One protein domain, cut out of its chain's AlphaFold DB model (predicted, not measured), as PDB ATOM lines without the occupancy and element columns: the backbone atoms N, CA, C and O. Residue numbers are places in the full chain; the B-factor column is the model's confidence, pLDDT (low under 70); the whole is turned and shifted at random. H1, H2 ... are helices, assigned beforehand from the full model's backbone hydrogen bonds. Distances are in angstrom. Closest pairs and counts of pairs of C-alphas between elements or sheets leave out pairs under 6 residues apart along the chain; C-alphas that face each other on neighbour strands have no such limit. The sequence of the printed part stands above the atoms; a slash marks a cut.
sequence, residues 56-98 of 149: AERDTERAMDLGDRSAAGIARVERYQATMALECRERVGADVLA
ATOM      1  N   ALA A  56     160.759 113.694 121.002       95.44
ATOM      2  CA  ALA A  56     161.122 113.352 119.627       95.44
ATOM      3  C   ALA A  56     161.236 114.583 118.705       95.44
ATOM      4  O   ALA A  56     162.128 114.650 117.858       95.44
ATOM      5  N   GLU A  57     160.369 115.587 118.876       93.94
ATOM      6  CA  GLU A  57     160.476 116.857 118.140       93.94
ATOM      7  C   GLU A  57     161.751 117.618 118.537       93.94
ATOM      8  O   GLU A  57     162.433 118.163 117.669       93.94
ATOM      9  N   ARG A  58     162.132 117.601 119.825       94.50
ATOM     10  CA  ARG A  58     163.401 118.199 120.284       94.50
ATOM     11  C   ARG A  58     164.625 117.460 119.737       94.50
ATOM     12  O   ARG A  58     165.615 118.109 119.412       94.50
ATOM     13  N   ASP A  59     164.578 116.133 119.624       95.62
ATOM     14  CA  ASP A  59     165.647 115.354 118.981       95.62
ATOM     15  C   ASP A  59     165.779 115.680 117.495       95.62
ATOM     16  O   ASP A  59     166.886 115.887 116.998       95.62
ATOM     17  N   THR A  60     164.645 115.796 116.804       91.75
ATOM     18  CA  THR A  60     164.609 116.162 115.386       91.75
ATOM     19  C   THR A  60     165.225 117.541 115.161       91.75
ATOM     20  O   THR A  60     166.070 117.694 114.284       91.75
ATOM     21  N   GLU A  61     164.871 118.528 115.989       90.94
ATOM     22  CA  GLU A  61     165.458 119.872 115.947       90.94
ATOM     23  C   GLU A  61     166.973 119.857 116.164       90.94
ATOM     24  O   GLU A  61     167.709 120.495 115.414       90.94
ATOM     25  N   ARG A  62     167.452 119.107 117.165       93.31
ATOM     26  CA  ARG A  62     168.888 118.984 117.458       93.31
ATOM     27  C   ARG A  62     169.682 118.395 116.293       93.31
ATOM     28  O   ARG A  62     170.866 118.693 116.167       93.31
ATOM     29  N   ALA A  63     169.049 117.567 115.465       93.56
ATOM     30  CA  ALA A  63     169.660 116.975 114.282       93.56
ATOM     31  C   ALA A  63     169.606 117.884 113.036       93.56
ATOM     32  O   ALA A  63     170.221 117.552 112.021       93.56
ATOM     33  N   MET A  64     168.884 119.011 113.072       89.62
ATOM     34  CA  MET A  64     168.811 119.935 111.937       89.62
ATOM     35  C   MET A  64     170.132 120.688 111.737       89.62
ATOM     36  O   MET A  64     170.700 121.242 112.677       89.62
ATOM     37  N   ASP A  65     170.571 120.811 110.482       87.44
ATOM     38  CA  ASP A  65     171.636 121.749 110.124       87.44
ATOM     39  C   ASP A  65     171.097 123.190 110.116       87.44
ATOM     40  O   ASP A  65     170.396 123.615 109.185       87.44
ATOM     41  N   LEU A  66     171.434 123.924 111.179       88.44
ATOM     42  CA  LEU A  66     171.146 125.348 111.366       88.44
ATOM     43  C   LEU A  66     172.312 126.255 110.916       88.44
ATOM     44  O   LEU A  66     172.246 127.473 111.086       88.44
ATOM     45  N   GLY A  67     173.392 125.680 110.373       92.38
ATOM     46  CA  GLY A  67     174.588 126.395 109.925       92.38
ATOM     47  C   GLY A  67     174.530 126.884 108.476       92.38
ATOM     48  O   GLY A  67     175.263 127.808 108.120       92.38
ATOM     49  N   ASP A  68     173.656 126.310 107.646       94.44
ATOM     50  CA  ASP A  68     173.422 126.730 106.259       94.44
ATOM     51  C   ASP A  68     172.792 128.135 106.191       94.44
ATOM     52  O   ASP A  68     171.598 128.328 106.431       94.44
ATOM     53  N   ARG A  69     173.613 129.126 105.828       95.94
ATOM     54  CA  ARG A  69     173.211 130.535 105.682       95.94
ATOM     55  C   ARG A  69     172.777 130.909 104.261       95.94
ATOM     56  O   ARG A  69     172.631 132.095 103.967       95.94
ATOM     57  N   SER A  70     172.603 129.939 103.361       97.62
ATOM     58  CA  SER A  70     172.009 130.205 102.048       97.62
ATOM     59  C   SER A  70     170.549 130.644 102.196       97.62
ATOM     60  O   SER A  70     169.905 130.397 103.218       97.62
ATOM     61  N   ALA A  71     169.978 131.242 101.148       97.94
ATOM     62  CA  ALA A  71     168.553 131.575 101.135       97.94
ATOM     63  C   ALA A  71     167.662 130.342 101.401       97.94
ATOM     64  O   ALA A  71     166.635 130.447 102.067       97.94
ATOM     65  N   ALA A  72     168.072 129.160 100.926       96.19
ATOM     66  CA  ALA A  72     167.352 127.912 101.160       96.19
ATOM     67  C   ALA A  72     167.441 127.452 102.627       96.19
ATOM     68  O   ALA A  72     166.435 127.008 103.186       96.19
ATOM     69  N   GLY A  73     168.618 127.583 103.248       95.69
ATOM     70  CA  GLY A  73     168.842 127.286 104.664       95.69
ATOM     71  C   GLY A  73     168.034 128.188 105.588       95.69
ATOM     72  O   GLY A  73     167.284 127.695 106.432       95.69
ATOM     73  N   ILE A  74     168.080 129.499 105.347       96.00
ATOM     74  CA  ILE A  74     167.288 130.492 106.086       96.00
ATOM     75  C   ILE A  74     165.792 130.173 105.973       96.00
ATOM     76  O   ILE A  74     165.125 129.992 106.990       96.00
ATOM     77  N   ALA A  75     165.278 129.976 104.753       96.31
ATOM     78  CA  ALA A  75     163.862 129.675 104.544       96.31
ATOM     79  C   ALA A  75     163.427 128.347 105.198       96.31
ATOM     80  O   ALA A  75     162.266 128.186 105.581       96.31
ATOM     81  N   ARG A  76     164.334 127.368 105.327       94.62
ATOM     82  CA  ARG A  76     164.076 126.110 106.045       94.62
ATOM     83  C   ARG A  76     163.907 126.352 107.543       94.62
ATOM     84  O   ARG A  76     162.937 125.853 108.113       94.62
ATOM     85  N   VAL A  77     164.805 127.122 108.159       94.62
ATOM     86  CA  VAL A  77     164.724 127.466 109.589       94.62
ATOM     87  C   VAL A  77     163.479 128.302 109.872       94.62
ATOM     88  O   VAL A  77     162.747 127.991 110.806       94.62
ATOM     89  N   GLU A  78     163.176 129.299 109.041       95.75
ATOM     90  CA  GLU A  78     161.982 130.140 109.198       95.75
ATOM     91  C   GLU A  78     160.688 129.322 109.172       95.75
ATOM     92  O   GLU A  78     159.838 129.491 110.048       95.75
ATOM     93  N   ARG A  79     160.547 128.386 108.221       95.19
ATOM     94  CA  ARG A  79     159.379 127.489 108.170       95.19
ATOM     95  C   ARG A  79     159.263 126.632 109.425       95.19
ATOM     96  O   ARG A  79     158.171 126.515 109.969       95.19
ATOM     97  N   TYR A  80     160.372 126.064 109.894       93.50
ATOM     98  CA  TYR A  80     160.379 125.266 111.118       93.50
ATOM     99  C   TYR A  80     159.951 126.094 112.340       93.50
ATOM    100  O   TYR A  80     159.071 125.673 113.090       93.50
ATOM    101  N   GLN A  81     160.506 127.298 112.509       94.81
ATOM    102  CA  GLN A  81     160.162 128.181 113.627       94.81
ATOM    103  C   GLN A  81     158.702 128.650 113.566       94.81
ATOM    104  O   GLN A  81     158.034 128.710 114.599       94.81
ATOM    105  N   ALA A  82     158.176 128.927 112.367       96.81
ATOM    106  CA  ALA A  82     156.772 129.276 112.176       96.81
ATOM    107  C   ALA A  82     155.844 128.126 112.595       96.81
ATOM    108  O   ALA A  82     154.907 128.352 113.361       96.81
ATOM    109  N   THR A  83     156.130 126.893 112.163       95.06
ATOM    110  CA  THR A  83     155.371 125.707 112.582       95.06
ATOM    111  C   THR A  83     155.451 125.505 114.094       95.06
ATOM    112  O   THR A  83     154.416 125.383 114.744       95.06
ATOM    113  N   MET A  84     156.648 125.576 114.683       95.25
ATOM    114  CA  MET A  84     156.841 125.438 116.132       95.25
ATOM    115  C   MET A  84     156.026 126.473 116.922       95.25
ATOM    116  O   MET A  84     155.398 126.132 117.925       95.25
ATOM    117  N   ALA A  85     155.971 127.725 116.459       96.62
ATOM    118  CA  ALA A  85     155.178 128.770 117.102       96.62
ATOM    119  C   ALA A  85     153.661 128.507 117.022       96.62
ATOM    120  O   ALA A  85     152.947 128.743 118.000       96.62
ATOM    121  N   LEU A  86     153.163 128.016 115.878       96.75
ATOM    122  CA  LEU A  86     151.758 127.626 115.709       96.75
ATOM    123  C   LEU A  86     151.400 126.472 116.650       96.75
ATOM    124  O   LEU A  86     150.455 126.589 117.429       96.75
ATOM    125  N   GLU A  87     152.200 125.409 116.640       95.88
ATOM    126  CA  GLU A  87     151.966 124.227 117.464       95.88
ATOM    127  C   GLU A  87     152.081 124.533 118.959       95.88
ATOM    128  O   GLU A  87     151.271 124.050 119.748       95.88
ATOM    129  N   CYS A  88     153.036 125.373 119.378       97.25
ATOM    130  CA  CYS A  88     153.112 125.777 120.779       97.25
ATOM    131  C   CYS A  88     151.844 126.523 121.209       97.25
ATOM    132  O   CYS A  88     151.311 126.270 122.290       97.25
ATOM    133  N   ARG A  89     151.314 127.405 120.349       97.38
ATOM    134  CA  ARG A  89     150.053 128.103 120.624       97.38
ATOM    135  C   ARG A  89     148.872 127.142 120.725       97.38
ATOM    136  O   ARG A  89     148.025 127.351 121.587       97.38
ATOM    137  N   GLU A  90     148.814 126.116 119.884       96.62
ATOM    138  CA  GLU A  90     147.756 125.100 119.919       96.62
ATOM    139  C   GLU A  90     147.850 124.199 121.157       96.62
ATOM    140  O   GLU A  90     146.839 123.947 121.805       96.62
ATOM    141  N   ARG A  91     149.062 123.766 121.528       95.88
ATOM    142  CA  ARG A  91     149.307 122.883 122.680       95.88
ATOM    143  C   ARG A  91     149.120 123.594 124.025       95.88
ATOM    144  O   ARG A  91     148.575 123.008 124.954       95.88
ATOM    145  N   VAL A  92     149.589 124.839 124.146       96.81
ATOM    146  CA  VAL A  92     149.616 125.585 125.423       96.81
ATOM    147  C   VAL A  92     148.406 126.508 125.586       96.81
ATOM    148  O   VAL A  92     147.942 126.734 126.704       96.81
ATOM    149  N   GLY A  93     147.879 127.035 124.482       97.38
ATOM    150  CA  GLY A  93     146.803 128.021 124.469       97.38
ATOM    151  C   GLY A  93     147.316 129.464 124.431       97.38
ATOM    152  O   GLY A  93     148.194 129.871 125.196       97.38
ATOM    153  N   ALA A  94     146.724 130.270 123.544       96.81
ATOM    154  CA  ALA A  94     147.118 131.664 123.323       96.81
ATOM    155  C   ALA A  94     147.005 132.533 124.589       96.81
ATOM    156  O   ALA A  94     147.883 133.350 124.853       96.81
ATOM    157  N   ASP A  95     145.970 132.313 125.403       96.06
ATOM    158  CA  ASP A  95     145.736 133.075 126.634       96.06
ATOM    159  C   ASP A  95     146.793 132.825 127.712       96.06
ATOM    160  O   ASP A  95     147.105 133.724 128.496       96.06
ATOM    161  N   VAL A  96     147.337 131.606 127.769       96.06
ATOM    162  CA  VAL A  96     148.443 131.273 128.671       96.06
ATOM    163  C   VAL A  96     149.708 131.960 128.166       96.06
ATOM    164  O   VAL A  96     150.340 132.698 128.918       96.06
ATOM    165  N   LEU A  97     150.035 131.798 126.880       97.19
ATOM    166  CA  LEU A  97     151.232 132.395 126.273       97.19
ATOM    167  C   LEU A  97     151.239 133.930 126.329       97.19
ATOM    168  O   LEU A  97     152.296 134.537 126.471       97.19
ATOM    169  N   ALA A  98     150.072 134.575 126.288       97.31
ATOM    170  CA  ALA A  98     149.957 136.024 126.435       97.31
ATOM    171  C   ALA A  98     150.261 136.529 127.860       97.31
ATOM    172  O   ALA A  98     150.383 137.734 128.071       97.31
TER     173      ALA A  98
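What this domain is: This is residues 56 to 98 of the 149 residues of the protein "Alpha/beta hydrolase" of Streptomyces sp. SID10244 (UniProt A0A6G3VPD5). One long helix, H2, makes the length of this domain, with a short helix, H1, set off from one side of it and a single small helical turn, H3, at its far end. The chain folds back through residues 63 to 70 between H1 and H2, leaving an open gap between these two helices. The printed part has 43 residues with three named helices, in the order H1, H2, H3, and no named strand; the class is all helix. The whole is loose, with a radius of gyration of the C-alphas of 12.5 A, and its outline is flat, spanning 36 by 22 by 11 A.

Where its parts are: H1 holds residues 56 to 62 and begins at C-alpha 56, at (161.122, 113.352, 119.627). H2 holds residues 71 to 92 and measures 31.4 A from its first C-alpha, at (168.553, 131.575, 101.135), to its last, at (149.616, 125.585, 125.423). H3 holds residues 94 to 97 and ends at C-alpha 97, at (151.232, 132.395, 126.273).

How they stand to each other: H1 is apart from H2, with no C-alpha of the one within 8 A of the other. H1 and H3 are apart too. H2 and H3 are close but not clearly touching: their closest C-alphas, those of Arg 89 and Leu 97, are 7.2 A apart. In H1 and H2 every O i to N i+4 pair is within hydrogen-bond range; H3, with 4 residues, is too short for such a pair, and its one O i to N i+3 pair is within range.

The domain as a whole: The two C-alphas farthest apart are those of Ser 70 and Asp 95, at 36.1 A. The printed part has no cut. The link from H1 to H2, with 8 residues, is short, and the link from H2 to H3, with 1 residue, is tight. The mean pLDDT of the printed part is 95.0, and no printed residue is under 70.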